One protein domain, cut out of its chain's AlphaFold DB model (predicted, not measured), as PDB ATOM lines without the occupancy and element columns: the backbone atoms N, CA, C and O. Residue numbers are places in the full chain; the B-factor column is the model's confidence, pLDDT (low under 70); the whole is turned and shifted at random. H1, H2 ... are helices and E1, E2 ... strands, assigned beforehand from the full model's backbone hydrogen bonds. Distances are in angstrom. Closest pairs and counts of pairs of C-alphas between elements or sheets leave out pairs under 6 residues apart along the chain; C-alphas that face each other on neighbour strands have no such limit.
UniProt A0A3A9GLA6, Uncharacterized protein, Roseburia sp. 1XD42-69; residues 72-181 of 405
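What this domain is: This is residues 72 to 181 of the 405 residues of an uncharacterized protein of Roseburia sp. 1XD42-69 (UniProt A0A3A9GLA6). A small hairpin, E1 and E2, lies beside the long helix H4, which runs through the middle. H3 packs on the first part of H4, H2 packs across its end, and short H1 lies away from the hairpin. The 110 printed residues include four named helices and two antiparallel strands, in the order H1 H2 H3 E1 E2 H4, mostly helix. The whole is compact, with radius of gyration of the C-alphas 13.7 A and spans 35 by 32 by 23 A.

Where its parts are: E1 is residues 147 to 149, E2 154 to 156. H4, 164 to 181, 25.7 A long, ends at C-alpha 181 (9.278, -48.765, 45.587). H3 is 108 to 123, 22.9 A; H2 82 to 94, 18.1 A; H1 72 to 78, from C-alpha 72 (5.699, -29.563, 44.817).

How they stand to each other: In the hairpin E1 and E2, N 149 and O 154 are 3.0 A apart, within hydrogen-bond range. E1 and H4 are near each other. H4 touches H3 with residues 164 to 171 alone, closest C-alphas Met 167 and Phe 114, 6.1 A, at a steep tilt of 57 degrees. H2 touches H4, about perpendicular at 86 degrees, closest C-alphas Lys 85 and Ala 180, 5.4 A. H1 and H4 are close but not clearly touching, closest C-alphas Met 77 and Lys 176, 6.5 A. In H1, H2, H3 and H4 every O i to N i+4 pair is within hydrogen-bond range.

The domain as a whole: The farthest C-alphas, Thr 123 and Glu 139, are 37.1 A apart. The printed part has no cut; links H2 to H3 and H3 to E1 are long. Residues 95 to 99 have pLDDT under 70.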
ATOM      1  N   ALA A  72       4.567 -29.606  45.737       80.88
ATOM      2  CA  ALA A  72       5.699 -29.563  44.817       80.88
ATOM      3  C   ALA A  72       6.532 -30.849  44.828       80.88
ATOM      4  O   ALA A  72       6.824 -31.382  43.757       80.88
ATOM      5  N   VAL A  73       6.870 -31.391  46.005       82.75
ATOM      6  CA  VAL A  73       7.573 -32.685  46.097       82.75
ATOM      7  C   VAL A  73       6.687 -33.787  45.518       82.75
ATOM      8  O   VAL A  73       7.163 -34.596  44.722       82.75
ATOM      9  N   LYS A  74       5.379 -33.767  45.819       80.56
ATOM     10  CA  LYS A  74       4.412 -34.706  45.234       80.56
ATOM     11  C   LYS A  74       4.419 -34.645  43.715       80.56
ATOM     12  O   LYS A  74       4.621 -35.659  43.056       80.56
ATOM     13  N   ALA A  75       4.248 -33.442  43.166       85.69
ATOM     14  CA  ALA A  75       4.248 -33.231  41.730       85.69
ATOM     15  C   ALA A  75       5.571 -33.699  41.117       85.69
ATOM     16  O   ALA A  75       5.555 -34.360  40.084       85.69
ATOM     17  N   ARG A  76       6.712 -33.428  41.759       89.19
ATOM     18  CA  ARG A  76       8.025 -33.900  41.303       89.19
ATOM     19  C   ARG A  76       8.090 -35.430  41.228       89.19
ATOM     20  O   ARG A  76       8.589 -35.946  40.232       89.19
ATOM     21  N   MET A  77       7.559 -36.148  42.222       89.56
ATOM     22  CA  MET A  77       7.515 -37.618  42.219       89.56
ATOM     23  C   MET A  77       6.524 -38.180  41.187       89.56
ATOM     24  O   MET A  77       6.848 -39.112  40.453       89.56
ATOM     25  N   GLU A  78       5.334 -37.585  41.070       88.62
ATOM     26  CA  GLU A  78       4.306 -37.995  40.102       88.62
ATOM     27  C   GLU A  78       4.752 -37.788  38.646       88.62
ATOM     28  O   GLU A  78       4.405 -38.583  37.772       88.62
ATOM     29  N   HIS A  79       5.549 -36.746  38.379       90.81
ATOM     30  CA  HIS A  79       6.110 -36.458  37.055       90.81
ATOM     31  C   HIS A  79       7.417 -37.212  36.765       90.81
ATOM     32  O   HIS A  79       7.975 -37.040  35.678       90.81
ATOM     33  N   MET A  80       7.906 -38.042  37.694       93.12
ATOM     34  CA  MET A  80       9.101 -38.852  37.469       93.12
ATOM     35  C   MET A  80       8.894 -39.783  36.259       93.12
ATOM     36  O   MET A  80       7.899 -40.521  36.221       93.12
ATOM     37  N   PRO A  81       9.807 -39.777  35.269       94.81
ATOM     38  CA  PRO A  81       9.739 -40.669  34.119       94.81
ATOM     39  C   PRO A  81       9.622 -42.139  34.525       94.81
ATOM     40  O   PRO A  81      10.299 -42.612  35.435       94.81
ATOM     41  N   GLN A  82       8.808 -42.901  33.792       93.88
ATOM     42  CA  GLN A  82       8.630 -44.328  34.075       93.88
ATOM     43  C   GLN A  82       9.929 -45.138  33.915       93.88
ATOM     44  O   GLN A  82      10.099 -46.156  34.582       93.88
ATOM     45  N   GLU A  83      10.820 -44.698  33.024       94.56
ATOM     46  CA  GLU A  83      12.157 -45.279  32.850       94.56
ATOM     47  C   GLU A  83      12.987 -45.112  34.128       94.56
ATOM     48  O   GLU A  83      13.415 -46.114  34.688       94.56
ATOM     49  N   GLU A  84      13.064 -43.893  34.675       94.12
ATOM     50  CA  GLU A  84      13.753 -43.605  35.944       94.12
ATOM     51  C   GLU A  84      13.171 -44.419  37.113       94.12
ATOM     52  O   GLU A  84      13.920 -45.015  37.882       94.12
ATOM     53  N   LYS A  85      11.838 -44.526  37.222       92.44
ATOM     54  CA  LYS A  85      11.197 -45.376  38.246       92.44
ATOM     55  C   LYS A  85      11.624 -46.838  38.124       92.44
ATOM     56  O   LYS A  85      11.926 -47.475  39.127       92.44
ATOM     57  N   THR A  86      11.626 -47.368  36.900       92.25
ATOM     58  CA  THR A  86      11.989 -48.768  36.635       92.25
ATOM     59  C   THR A  86      13.450 -49.019  36.995       92.25
ATOM     60  O   THR A  86      13.735 -50.008  37.660       92.25
ATOM     61  N   GLU A  87      14.349 -48.097  36.644       91.00
ATOM     62  CA  GLU A  87      15.759 -48.167  37.037       91.00
ATOM     63  C   GLU A  87      15.915 -48.198  38.563       91.00
ATOM     64  O   GLU A  87      16.556 -49.102  39.086       91.00
ATOM     65  N   LEU A  88      15.269 -47.285  39.300       88.50
ATOM     66  CA  LEU A  88      15.341 -47.246  40.770       88.50
ATOM     67  C   LEU A  88      14.835 -48.538  41.431       88.50
ATOM     68  O   LEU A  88      15.390 -48.983  42.440       88.50
ATOM     69  N   ILE A  89      13.781 -49.135  40.872       85.56
ATOM     70  CA  ILE A  89      13.214 -50.405  41.340       85.56
ATOM     71  C   ILE A  89      14.186 -51.560  41.065       85.56
ATOM     72  O   ILE A  89      14.463 -52.362  41.960       85.56
ATOM     73  N   ASP A  90      14.732 -51.636  39.851       85.81
ATOM     74  CA  ASP A  90      15.688 -52.673  39.458       85.81
ATOM     75  C   ASP A  90      16.968 -52.594  40.305       85.81
ATOM     76  O   ASP A  90      17.431 -53.620  40.810       85.81
ATOM     77  N   GLU A  91      17.499 -51.387  40.539       83.38
ATOM     78  CA  GLU A  91      18.641 -51.139  41.431       83.38
ATOM     79  C   GLU A  91      18.367 -51.658  42.855       83.38
ATOM     80  O   GLU A  91      19.226 -52.281  43.485       83.38
ATOM     81  N   ALA A  92      17.155 -51.443  43.374       77.62
ATOM     82  CA  ALA A  92      16.780 -51.915  44.701       77.62
ATOM     83  C   ALA A  92      16.711 -53.435  44.811       77.62
ATOM     84  O   ALA A  92      17.254 -54.000  45.763       77.62
ATOM     85  N   TYR A  93      16.115 -54.108  43.830       73.62
ATOM     86  CA  TYR A  93      16.009 -55.564  43.846       73.62
ATOM     87  C   TYR A  93      17.317 -56.283  43.475       73.62
ATOM     88  O   TYR A  93      17.496 -57.437  43.867       73.62
ATOM     89  N   ALA A  94      18.227 -55.640  42.735       72.25
ATOM     90  CA  ALA A  94      19.464 -56.262  42.259       72.25
ATOM     91  C   ALA A  94      20.517 -56.472  43.359       72.25
ATOM     92  O   ALA A  94      21.190 -57.502  43.363       72.25
ATOM     93  N   SER A  95      20.654 -55.520  44.284       62.19
ATOM     94  CA  SER A  95      21.719 -55.537  45.299       62.19
ATOM     95  C   SER A  95      21.603 -56.680  46.318       62.19
ATOM     96  O   SER A  95      22.602 -57.127  46.872       62.19
ATOM     97  N   GLY A  96      20.383 -57.159  46.593       60.25
ATOM     98  CA  GLY A  96      20.119 -58.095  47.690       60.25
ATOM     99  C   GLY A  96      20.436 -57.549  49.092       60.25
ATOM    100  O   GLY A  96      20.277 -58.294  50.059       60.25
ATOM    101  N   GLU A  97      20.870 -56.289  49.209       56.34
ATOM    102  CA  GLU A  97      21.196 -55.612  50.463       56.34
ATOM    103  C   GLU A  97      20.019 -54.754  50.947       56.34
ATOM    104  O   GLU A  97      19.272 -54.166  50.160       56.34
ATOM    105  N   GLU A  98      19.849 -54.686  52.267       55.00
ATOM    106  CA  GLU A  98      18.838 -53.842  52.899       55.00
ATOM    107  C   GLU A  98      19.379 -52.415  53.077       55.00
ATOM    108  O   GLU A  98      20.396 -52.200  53.733       55.00
ATOM    109  N   GLY A  99      18.667 -51.425  52.532       61.38
ATOM    110  CA  GLY A  99      19.030 -50.012  52.676       61.38
ATOM    111  C   GLY A  99      20.212 -49.578  51.803       61.38
ATOM    112  O   GLY A  99      20.657 -50.308  50.923       61.38
ATOM    113  N   SER A 100      20.658 -48.337  51.981       74.19
ATOM    114  CA  SER A 100      21.861 -47.803  51.331       74.19
ATOM    115  C   SER A 100      22.933 -47.543  52.380       74.19
ATOM    116  O   SER A 100      22.613 -47.156  53.505       74.19
ATOM    117  N   SER A 101      24.196 -47.723  52.008       79.88
ATOM    118  CA  SER A 101      25.347 -47.515  52.889       79.88
ATOM    119  C   SER A 101      26.157 -46.284  52.480       79.88
ATOM    120  O   SER A 101      26.021 -45.765  51.371       79.88
ATOM    121  N   TYR A 102      27.005 -45.798  53.384       87.50
ATOM    122  CA  TYR A 102      27.947 -44.718  53.112       87.50
ATOM    123  C   TYR A 102      29.375 -45.236  53.285       87.50
ATOM    124  O   TYR A 102      29.697 -45.856  54.297       87.50
ATOM    125  N   SER A 103      30.242 -44.932  52.320       90.44
ATOM    126  CA  SER A 103      31.679 -45.281  52.337       90.44
ATOM    127  C   SER A 103      32.456 -44.742  53.547       90.44
ATOM    128  O   SER A 103      33.504 -45.279  53.909       90.44
ATOM    129  N   ARG A 104      31.937 -43.687  54.181       90.25
ATOM    130  CA  ARG A 104      32.336 -43.185  55.499       90.25
ATOM    131  C   ARG A 104      31.101 -42.681  56.236       90.25
ATOM    132  O   ARG A 104      30.115 -42.306  55.606       90.25
ATOM    133  N   GLU A 105      31.176 -42.600  57.557       82.94
ATOM    134  CA  GLU A 105      30.129 -41.947  58.343       82.94
ATOM    135  C   GLU A 105      30.014 -40.453  57.991       82.94
ATOM    136  O   GLU A 105      31.000 -39.788  57.638       82.94
ATOM    137  N   LEU A 106      28.794 -39.923  58.102       83.25
ATOM    138  CA  LEU A 106      28.566 -38.481  58.102       83.25
ATOM    139  C   LEU A 106      29.188 -37.873  59.361       83.25
ATOM    140  O   LEU A 106      29.072 -38.423  60.458       83.25
ATOM    141  N   ARG A 107      29.823 -36.716  59.205       83.06
ATOM    142  CA  ARG A 107      30.330 -35.907  60.320       83.06
ATOM    143  C   ARG A 107      29.172 -35.262  61.067       83.06
ATOM    144  O   ARG A 107      28.080 -35.133  60.521       83.06
ATOM    145  N   ASP A 108      29.400 -34.835  62.300       79.75
ATOM    146  CA  ASP A 108      28.320 -34.289  63.126       79.75
ATOM    147  C   ASP A 108      27.730 -33.001  62.527       79.75
ATOM    148  O   ASP A 108      26.509 -32.881  62.438       79.75
ATOM    149  N   GLU A 109      28.564 -32.116  61.971       83.94
ATOM    150  CA  GLU A 109      28.102 -30.929  61.237       83.94
ATOM    151  C   GLU A 109      27.385 -31.289  59.922       83.94
ATOM    152  O   GLU A 109      26.484 -30.574  59.479       83.94
ATOM    153  N   GLU A 110      27.768 -32.401  59.281       86.88
ATOM    154  CA  GLU A 110      27.071 -32.901  58.093       86.88
ATOM    155  C   GLU A 110      25.689 -33.441  58.462       86.88
ATOM    156  O   GLU A 110      24.747 -33.167  57.732       86.88
ATOM    157  N   LYS A 111      25.540 -34.154  59.589       80.56
ATOM    158  CA  LYS A 111      24.245 -34.680  60.061       80.56
ATOM    159  C   LYS A 111      23.242 -33.559  60.323       80.56
ATOM    160  O   LYS A 111      22.104 -33.667  59.876       80.56
ATOM    161  N   GLU A 112      23.668 -32.487  60.997       79.00
ATOM    162  CA  GLU A 112      22.816 -31.320  61.282       79.00
ATOM    163  C   GLU A 112      22.315 -30.673  59.986       79.00
ATOM    164  O   GLU A 112      21.113 -30.540  59.764       79.00
ATOM    165  N   ARG A 113      23.239 -30.365  59.068       88.25
ATOM    166  CA  ARG A 113      22.901 -29.775  57.765       88.25
ATOM    167  C   ARG A 113      22.043 -30.702  56.910       88.25
ATOM    168  O   ARG A 113      21.119 -30.235  56.251       88.25
ATOM    169  N   PHE A 114      22.320 -32.005  56.921       84.31
ATOM    170  CA  PHE A 114      21.548 -32.996  56.172       84.31
ATOM    171  C   PHE A 114      20.099 -33.030  56.654       84.31
ATOM    172  O   PHE A 114      19.176 -33.055  55.841       84.31
ATOM    173  N   TYR A 115      19.901 -32.989  57.972       79.56
ATOM    174  CA  TYR A 115      18.584 -32.913  58.581       79.56
ATOM    175  C   TYR A 115      17.842 -31.629  58.178       79.56
ATOM    176  O   TYR A 115      16.735 -31.705  57.639       79.56
ATOM    177  N   GLU A 116      18.474 -30.461  58.332       83.94
ATOM    178  CA  GLU A 116      17.879 -29.181  57.929       83.94
ATOM    179  C   GLU A 116      17.498 -29.155  56.443       83.94
ATOM    180  O   GLU A 116      16.428 -28.667  56.073       83.94
ATOM    181  N   LEU A 117      18.363 -29.682  55.574       87.88
ATOM    182  CA  LEU A 117      18.099 -29.766  54.139       87.88
ATOM    183  C   LEU A 117      16.970 -30.739  53.825       87.88
ATOM    184  O   LEU A 117      16.205 -30.477  52.904       87.88
ATOM    185  N   ARG A 118      16.817 -31.827  54.586       84.81
ATOM    186  CA  ARG A 118      15.705 -32.764  54.412       84.81
ATOM    187  C   ARG A 118      14.372 -32.110  54.782       84.81
ATOM    188  O   ARG A 118      13.409 -32.261  54.033       84.81
ATOM    189  N   VAL A 119      14.333 -31.322  55.862       82.00
ATOM    190  CA  VAL A 119      13.166 -30.486  56.196       82.00
ATOM    191  C   VAL A 119      12.880 -29.514  55.048       82.00
ATOM    192  O   VAL A 119      11.798 -29.566  54.476       82.00
ATOM    193  N   LYS A 120      13.861 -28.702  54.625       87.75
ATOM    194  CA  LYS A 120      13.693 -27.714  53.538       87.75
ATOM    195  C   LYS A 120      13.309 -28.335  52.194       87.75
ATOM    196  O   LYS A 120      12.542 -27.740  51.440       87.75
ATOM    197  N   TYR A 121      13.812 -29.526  51.884       88.50
ATOM    198  CA  TYR A 121      13.414 -30.281  50.700       88.50
ATOM    199  C   TYR A 121      11.911 -30.580  50.740       88.50
ATOM    200  O   TYR A 121      11.212 -30.349  49.754       88.50
ATOM    201  N   GLN A 122      11.399 -31.025  51.895       83.44
ATOM    202  CA  GLN A 122       9.981 -31.338  52.063       83.44
ATOM    203  C   GLN A 122       9.096 -30.092  52.181       83.44
ATOM    204  O   GLN A 122       8.010 -30.059  51.608       83.44
ATOM    205  N   THR A 123       9.535 -29.049  52.882       82.12
ATOM    206  CA  THR A 123       8.666 -27.927  53.279       82.12
ATOM    207  C   THR A 123       8.879 -26.647  52.472       82.12
ATOM    208  O   THR A 123       7.962 -25.837  52.376       82.12
ATOM    209  N   GLU A 124      10.052 -26.449  51.867       86.75
ATOM    210  CA  GLU A 124      10.467 -25.188  51.221       86.75
ATOM    211  C   GLU A 124      10.861 -25.352  49.739       86.75
ATOM    212  O   GLU A 124      11.427 -24.434  49.150       86.75
ATOM    213  N   GLU A 125      10.579 -26.503  49.115       86.88
ATOM    214  CA  GLU A 125      10.889 -26.778  47.696       86.88
ATOM    215  C   GLU A 125      12.384 -26.640  47.344       86.88
ATOM    216  O   GLU A 125      12.759 -26.292  46.222       86.88
ATOM    217  N   THR A 126      13.266 -26.911  48.309       91.56
ATOM    218  CA  THR A 126      14.717 -26.860  48.093       91.56
ATOM    219  C   THR A 126      15.182 -28.145  47.407       91.56
ATOM    220  O   THR A 126      15.489 -29.135  48.064       91.56
ATOM    221  N   PHE A 127      15.199 -28.140  46.074       94.44
ATOM    222  CA  PHE A 127      15.626 -29.268  45.238       94.44
ATOM    223  C   PHE A 127      17.089 -29.135  44.789       94.44
ATOM    224  O   PHE A 127      17.558 -28.005  44.632       94.44
ATOM    225  N   PRO A 128      17.800 -30.250  44.529       96.62
ATOM    226  CA  PRO A 128      19.138 -30.181  43.948       96.62
ATOM    227  C   PRO A 128      19.106 -29.588  42.532       96.62
ATOM    228  O   PRO A 128      18.147 -29.790  41.776       96.62
ATOM    229  N   GLU A 129      20.174 -28.883  42.159       95.88
ATOM    230  CA  GLU A 129      20.372 -28.366  40.798       95.88
ATOM    231  C   GLU A 129      20.836 -29.461  39.823       95.88
ATOM    232  O   GLU A 129      20.556 -29.392  38.622       95.88
ATOM    233  N   GLY A 130      21.565 -30.459  40.330       92.31
ATOM    234  CA  GLY A 130      22.113 -31.580  39.575       92.31
ATOM    235  C   GLY A 130      21.521 -32.937  39.954       92.31
ATOM    236  O   GLY A 130      20.704 -33.071  40.861       92.31
ATOM    237  N   GLU A 131      21.967 -33.974  39.245       90.50
ATOM    238  CA  GLU A 131      21.632 -35.364  39.550       90.50
ATOM    239  C   GLU A 131      22.815 -36.086  40.194       90.50
ATOM    240  O   GLU A 131      23.982 -35.836  39.871       90.50
ATOM    241  N   LEU A 132      22.491 -37.033  41.073       94.06
ATOM    242  CA  LEU A 132      23.458 -37.917  41.702       94.06
ATOM    243  C   LEU A 132      24.218 -38.726  40.642       94.06
ATOM    244  O   LEU A 132      23.635 -39.480  39.858       94.06
ATOM    245  N   LYS A 133      25.547 -38.602  40.635       93.81
ATOM    246  CA  LYS A 133      26.388 -39.324  39.682       93.81
ATOM    247  C   LYS A 133      26.429 -40.820  40.011       93.81
ATOM    248  O   LYS A 133      26.984 -41.217  41.035       93.81
ATOM    249  N   ARG A 134      25.944 -41.651  39.087       92.38
ATOM    250  CA  ARG A 134      26.072 -43.115  39.144       92.38
ATOM    251  C   ARG A 134      27.428 -43.582  38.603       92.38
ATOM    252  O   ARG A 134      27.949 -43.006  37.644       92.38
ATOM    253  N   ILE A 135      27.989 -44.618  39.219       93.25
ATOM    254  CA  ILE A 135      29.211 -45.309  38.779       93.25
ATOM    255  C   ILE A 135      28.947 -46.809  38.625       93.25
ATOM    256  O   ILE A 135      28.072 -47.351  39.296       93.25
ATOM    257  N   GLU A 136      29.689 -47.469  37.734       90.75
ATOM    258  CA  GLU A 136      29.545 -48.911  37.471       90.75
ATOM    259  C   GLU A 136      30.486 -49.757  38.334       90.75
ATOM    260  O   GLU A 136      30.189 -50.916  38.607       90.75
ATOM    261  N   ALA A 137      31.614 -49.190  38.768       89.19
ATOM    262  CA  ALA A 137      32.602 -49.880  39.581       89.19
ATOM    263  C   ALA A 137      33.174 -48.959  40.662       89.19
ATOM    264  O   ALA A 137      33.272 -47.743  40.486       89.19
ATOM    265  N   LYS A 138      33.604 -49.544  41.784       87.25
ATOM    266  CA  LYS A 138      34.199 -48.805  42.910       87.25
ATOM    267  C   LYS A 138      35.448 -48.020  42.497       87.25
ATOM    268  O   LYS A 138      35.707 -46.953  43.041       87.25
ATOM    269  N   GLU A 139      36.203 -48.512  41.520       88.12
ATOM    270  CA  GLU A 139      37.402 -47.859  40.988       88.12
ATOM    271  C   GLU A 139      37.100 -46.536  40.262       88.12
ATOM    272  O   GLU A 139      38.000 -45.711  40.100       88.12
ATOM    273  N   ASP A 140      35.846 -46.311  39.857       88.25
ATOM    274  CA  ASP A 140      35.398 -45.066  39.222       88.25
ATOM    275  C   ASP A 140      35.009 -43.981  40.244       88.25
ATOM    276  O   ASP A 140      34.727 -42.832  39.868       88.25
ATOM    277  N   ALA A 141      34.996 -44.323  41.539       84.56
ATOM    278  CA  ALA A 141      34.826 -43.362  42.617       84.56
ATOM    279  C   ALA A 141      36.079 -42.475  42.705       84.56
ATOM    280  O   ALA A 141      37.160 -42.905  43.101       84.56
ATOM    281  N   GLY A 142      35.943 -41.209  42.307       78.31
ATOM    282  CA  GLY A 142      36.992 -40.219  42.529       78.31
ATOM    283  C   GLY A 142      37.026 -39.797  43.999       78.31
ATOM    284  O   GLY A 142      35.974 -39.570  44.581       78.31
ATOM    285  N   GLU A 143      38.220 -39.607  44.562       76.25
ATOM    286  CA  GLU A 143      38.428 -39.293  45.993       76.25
ATOM    287  C   GLU A 143      37.723 -38.006  46.491       76.25
ATOM    288  O   GLU A 143      37.535 -37.823  47.691       76.25
ATOM    289  N   ASP A 144      37.327 -37.103  45.587       86.62
ATOM    290  CA  ASP A 144      36.794 -35.767  45.919       86.62
ATOM    291  C   ASP A 144      35.406 -35.484  45.309       86.62
ATOM    292  O   ASP A 144      35.037 -34.337  45.030       86.62
ATOM    293  N   ARG A 145      34.622 -36.533  45.025       89.00
ATOM    294  CA  ARG A 145      33.285 -36.384  44.430       89.00
ATOM    295  C   ARG A 145      32.287 -37.352  45.039       89.00
ATOM    296  O   ARG A 145      32.596 -38.528  45.181       89.00
ATOM    297  N   LEU A 146      31.076 -36.856  45.287       95.69
ATOM    298  CA  LEU A 146      29.929 -37.709  45.559       95.69
ATOM    299  C   LEU A 146      29.613 -38.585  44.333       95.69
ATOM    300  O   LEU A 146      29.411 -38.073  43.228       95.69
ATOM    301  N   CYS A 147      29.545 -39.896  44.550       95.75
ATOM    302  CA  CYS A 147      29.082 -40.884  43.578       95.75
ATOM    303  C   CYS A 147      28.191 -41.930  44.267       95.75
ATOM    304  O   CYS A 147      28.277 -42.125  45.478       95.75
ATOM    305  N   TYR A 148      27.390 -42.651  43.488       93.94
ATOM    306  CA  TYR A 148      26.577 -43.772  43.960       93.94
ATOM    307  C   TYR A 148      26.835 -45.022  43.122       93.94
ATOM    308  O   TYR A 148      26.817 -44.950  41.891       93.94
ATOM    309  N   LEU A 149      27.088 -46.148  43.792       91.38
ATOM    310  CA  LEU A 149      27.266 -47.456  43.168       91.38
ATOM    311  C   LEU A 149      25.988 -48.285  43.365       91.38
ATOM    312  O   LEU A 149      25.746 -48.758  44.477       91.38
ATOM    313  N   PRO A 150      25.175 -48.494  42.314       88.25
ATOM    314  CA  PRO A 150      23.903 -49.191  42.463       88.25
ATOM    315  C   PRO A 150      24.035 -50.664  42.863       88.25
ATOM    316  O   PRO A 150      23.184 -51.165  43.591       88.25
ATOM    317  N   GLU A 151      25.105 -51.345  42.430       84.94
ATOM    318  CA  GLU A 151      25.339 -52.769  42.723       84.94
ATOM    319  C   GLU A 151      25.372 -53.054  44.232       84.94
ATOM    320  O   GLU A 151      24.780 -54.033  44.681       84.94
ATOM    321  N   THR A 152      26.012 -52.178  45.009       83.44
ATOM    322  CA  THR A 152      26.176 -52.309  46.470       83.44
ATOM    323  C   THR A 152      25.355 -51.292  47.262       83.44
ATOM    324  O   THR A 152      25.519 -51.169  48.472       83.44
ATOM    325  N   ARG A 153      24.514 -50.501  46.582       83.50
ATOM    326  CA  ARG A 153      23.739 -49.392  47.167       83.50
ATOM    327  C   ARG A 153      24.579 -48.454  48.046       83.50
ATOM    328  O   ARG A 153      24.091 -47.933  49.051       83.50
ATOM    329  N   GLU A 154      25.836 -48.224  47.667       88.06
ATOM    330  CA  GLU A 154      26.807 -47.462  48.461       88.06
ATOM    331  C   GLU A 154      26.996 -46.043  47.907       88.06
ATOM    332  O   GLU A 154      27.283 -45.837  46.721       88.06
ATOM    333  N   PHE A 155      26.880 -45.049  48.788       92.00
ATOM    334  CA  PHE A 155      27.271 -43.668  48.535       92.00
ATOM    335  C   PHE A 155      28.765 -43.479  48.829       92.00
ATOM    336  O   PHE A 155      29.229 -43.563  49.974       92.00
ATOM    337  N   PHE A 156      29.523 -43.155  47.788       94.50
ATOM    338  CA  PHE A 156      30.921 -42.760  47.890       94.50
ATOM    339  C   PHE A 156      30.993 -41.272  48.214       94.50
ATOM    340  O   PHE A 156      30.701 -40.437  47.359       94.50
ATOM    341  N   LEU A 157      31.327 -40.954  49.464       94.69
ATOM    342  CA  LEU A 157      31.402 -39.587  49.958       94.69
ATOM    343  C   LEU A 157      32.833 -39.064  49.781       94.69
ATOM    344  O   LEU A 157      33.784 -39.818  49.999       94.69
ATOM    345  N   PRO A 158      33.018 -37.780  49.431       93.94
ATOM    346  CA  PRO A 158      34.345 -37.189  49.383       93.94
ATOM    347  C   PRO A 158      34.970 -37.122  50.786       93.94
ATOM    348  O   PRO A 158      34.268 -37.049  51.798       93.94
ATOM    349  N   GLU A 159      36.302 -37.079  50.855       91.62
ATOM    350  CA  GLU A 159      37.029 -36.893  52.125       91.62
ATOM    351  C   GLU A 159      36.858 -35.483  52.714       91.62
ATOM    352  O   GLU A 159      37.046 -35.260  53.912       91.62
ATOM    353  N   ARG A 160      36.493 -34.498  51.890       94.12
ATOM    354  CA  ARG A 160      36.018 -33.196  52.377       94.12
ATOM    355  C   ARG A 160      34.575 -33.298  52.879       94.12
ATOM    356  O   ARG A 160      33.891 -34.294  52.666       94.12
ATOM    357  N   GLU A 161      34.108 -32.231  53.509       94.06
ATOM    358  CA  GLU A 161      32.693 -32.103  53.847       94.06
ATOM    359  C   GLU A 161      31.819 -32.069  52.589       94.06
ATOM    360  O   GLU A 161      32.194 -31.499  51.551       94.06
ATOM    361  N   LEU A 162      30.640 -32.673  52.709       95.50
ATOM    362  CA  LEU A 162      29.573 -32.583  51.730       95.50
ATOM    363  C   LEU A 162      29.072 -31.141  51.618       95.50
ATOM    364  O   LEU A 162      28.831 -30.428  52.602       95.50
ATOM    365  N   THR A 163      28.893 -30.714  50.378       96.62
ATOM    366  CA  THR A 163      28.187 -29.474  50.059       96.62
ATOM    367  C   THR A 163      26.679 -29.665  50.224       96.62
ATOM    368  O   THR A 163      26.191 -30.793  50.176       96.62
ATOM    369  N   ASP A 164      25.934 -28.570  50.401       97.38
ATOM    370  CA  ASP A 164      24.465 -28.639  50.494       97.38
ATOM    371  C   ASP A 164      23.859 -29.282  49.236       97.38
ATOM    372  O   ASP A 164      22.968 -30.116  49.339       97.38
ATOM    373  N   GLU A 165      24.400 -28.971  48.055       97.75
ATOM    374  CA  GLU A 165      23.979 -29.575  46.785       97.75
ATOM    375  C   GLU A 165      24.186 -31.098  46.770       97.75
ATOM    376  O   GLU A 165      23.298 -31.843  46.370       97.75
ATOM    377  N   GLU A 166      25.330 -31.591  47.246       97.00
ATOM    378  CA  GLU A 166      25.585 -33.035  47.332       97.00
ATOM    379  C   GLU A 166      24.639 -33.725  48.328       97.00
ATOM    380  O   GLU A 166      24.150 -34.821  48.056       97.00
ATOM    381  N   MET A 167      24.326 -33.087  49.460       94.94
ATOM    382  CA  MET A 167      23.328 -33.610  50.401       94.94
ATOM    383  C   MET A 167      21.930 -33.642  49.771       94.94
ATOM    384  O   MET A 167      21.235 -34.652  49.882       94.94
ATOM    385  N   LEU A 168      21.542 -32.585  49.050       95.94
ATOM    386  CA  LEU A 168      20.268 -32.512  48.332       95.94
ATOM    387  C   LEU A 168      20.152 -33.576  47.237       95.94
ATOM    388  O   LEU A 168      19.074 -34.135  47.056       95.94
ATOM    389  N   GLN A 169      21.244 -33.917  46.548       96.31
ATOM    390  CA  GLN A 169      21.265 -35.017  45.576       96.31
ATOM    391  C   GLN A 169      21.013 -36.380  46.234       96.31
ATOM    392  O   GLN A 169      20.290 -37.207  45.674       96.31
ATOM    393  N   ILE A 170      21.574 -36.618  47.427       91.75
ATOM    394  CA  ILE A 170      21.305 -37.839  48.206       91.75
ATOM    395  C   ILE A 170      19.839 -37.861  48.652       91.75
ATOM    396  O   ILE A 170      19.175 -38.887  48.496       91.75
ATOM    397  N   ILE A 171      19.326 -36.743  49.181       88.25
ATOM    398  CA  ILE A 171      17.932 -36.613  49.631       88.25
ATOM    399  C   ILE A 171      16.967 -36.880  48.468       88.25
ATOM    400  O   ILE A 171      16.103 -37.744  48.598       88.25
ATOM    401  N   ASP A 172      17.149 -36.219  47.318       91.75
ATOM    402  CA  ASP A 172      16.302 -36.398  46.128       91.75
ATOM    403  C   ASP A 172      16.302 -37.857  45.666       91.75
ATOM    404  O   ASP A 172      15.234 -38.439  45.482       91.75
ATOM    405  N   TRP A 173      17.476 -38.491  45.559       90.12
ATOM    406  CA  TRP A 173      17.559 -39.901  45.177       90.12
ATOM    407  C   TRP A 173      16.822 -40.817  46.166       90.12
ATOM    408  O   TRP A 173      16.051 -41.681  45.744       90.12
ATOM    409  N   GLN A 174      16.999 -40.620  47.477       85.31
ATOM    410  CA  GLN A 174      16.345 -41.442  48.502       85.31
ATOM    411  C   GLN A 174      14.824 -41.275  48.481       85.31
ATOM    412  O   GLN A 174      14.096 -42.269  48.573       85.31
ATOM    413  N   THR A 175      14.334 -40.043  48.318       85.19
ATOM    414  CA  THR A 175      12.899 -39.762  48.187       85.19
ATOM    415  C   THR A 175      12.330 -40.423  46.933       85.19
ATOM    416  O   THR A 175      11.312 -41.108  47.014       85.19
ATOM    417  N   LYS A 176      13.011 -40.294  45.788       88.31
ATOM    418  CA  LYS A 176      12.588 -40.911  44.527       88.31
ATOM    419  C   LYS A 176      12.563 -42.436  44.595       88.31
ATOM    420  O   LYS A 176      11.581 -43.048  44.179       88.31
ATOM    421  N   SER A 177      13.618 -43.046  45.141       85.06
ATOM    422  CA  SER A 177      13.719 -44.500  45.301       85.06
ATOM    423  C   SER A 177      12.594 -45.031  46.190       85.06
ATOM    424  O   SER A 177      11.895 -45.970  45.813       85.06
ATOM    425  N   SER A 178      12.350 -44.375  47.327       81.38
ATOM    426  CA  SER A 178      11.299 -44.787  48.260       81.38
ATOM    427  C   SER A 178       9.895 -44.626  47.667       81.38
ATOM    428  O   SER A 178       9.048 -45.502  47.849       81.38
ATOM    429  N   TYR A 179       9.658 -43.551  46.907       84.06
ATOM    430  CA  TYR A 179       8.409 -43.349  46.174       84.06
ATOM    431  C   TYR A 179       8.182 -44.448  45.126       84.06
ATOM    432  O   TYR A 179       7.126 -45.079  45.117       84.06
ATOM    433  N   ALA A 180       9.180 -44.724  44.277       83.50
ATOM    434  CA  ALA A 180       9.075 -45.730  43.221       83.50
ATOM    435  C   ALA A 180       8.829 -47.141  43.785       83.50
ATOM    436  O   ALA A 180       8.012 -47.885  43.247       83.50
ATOM    437  N   LEU A 181       9.486 -47.490  44.896       81.62
ATOM    438  CA  LEU A 181       9.278 -48.765  45.587       81.62
ATOM    439  C   LEU A 181       7.887 -48.879  46.214       81.62
ATOM    440  O   LEU A 181       7.277 -49.945  46.155       81.62
TER     441      LEU A 181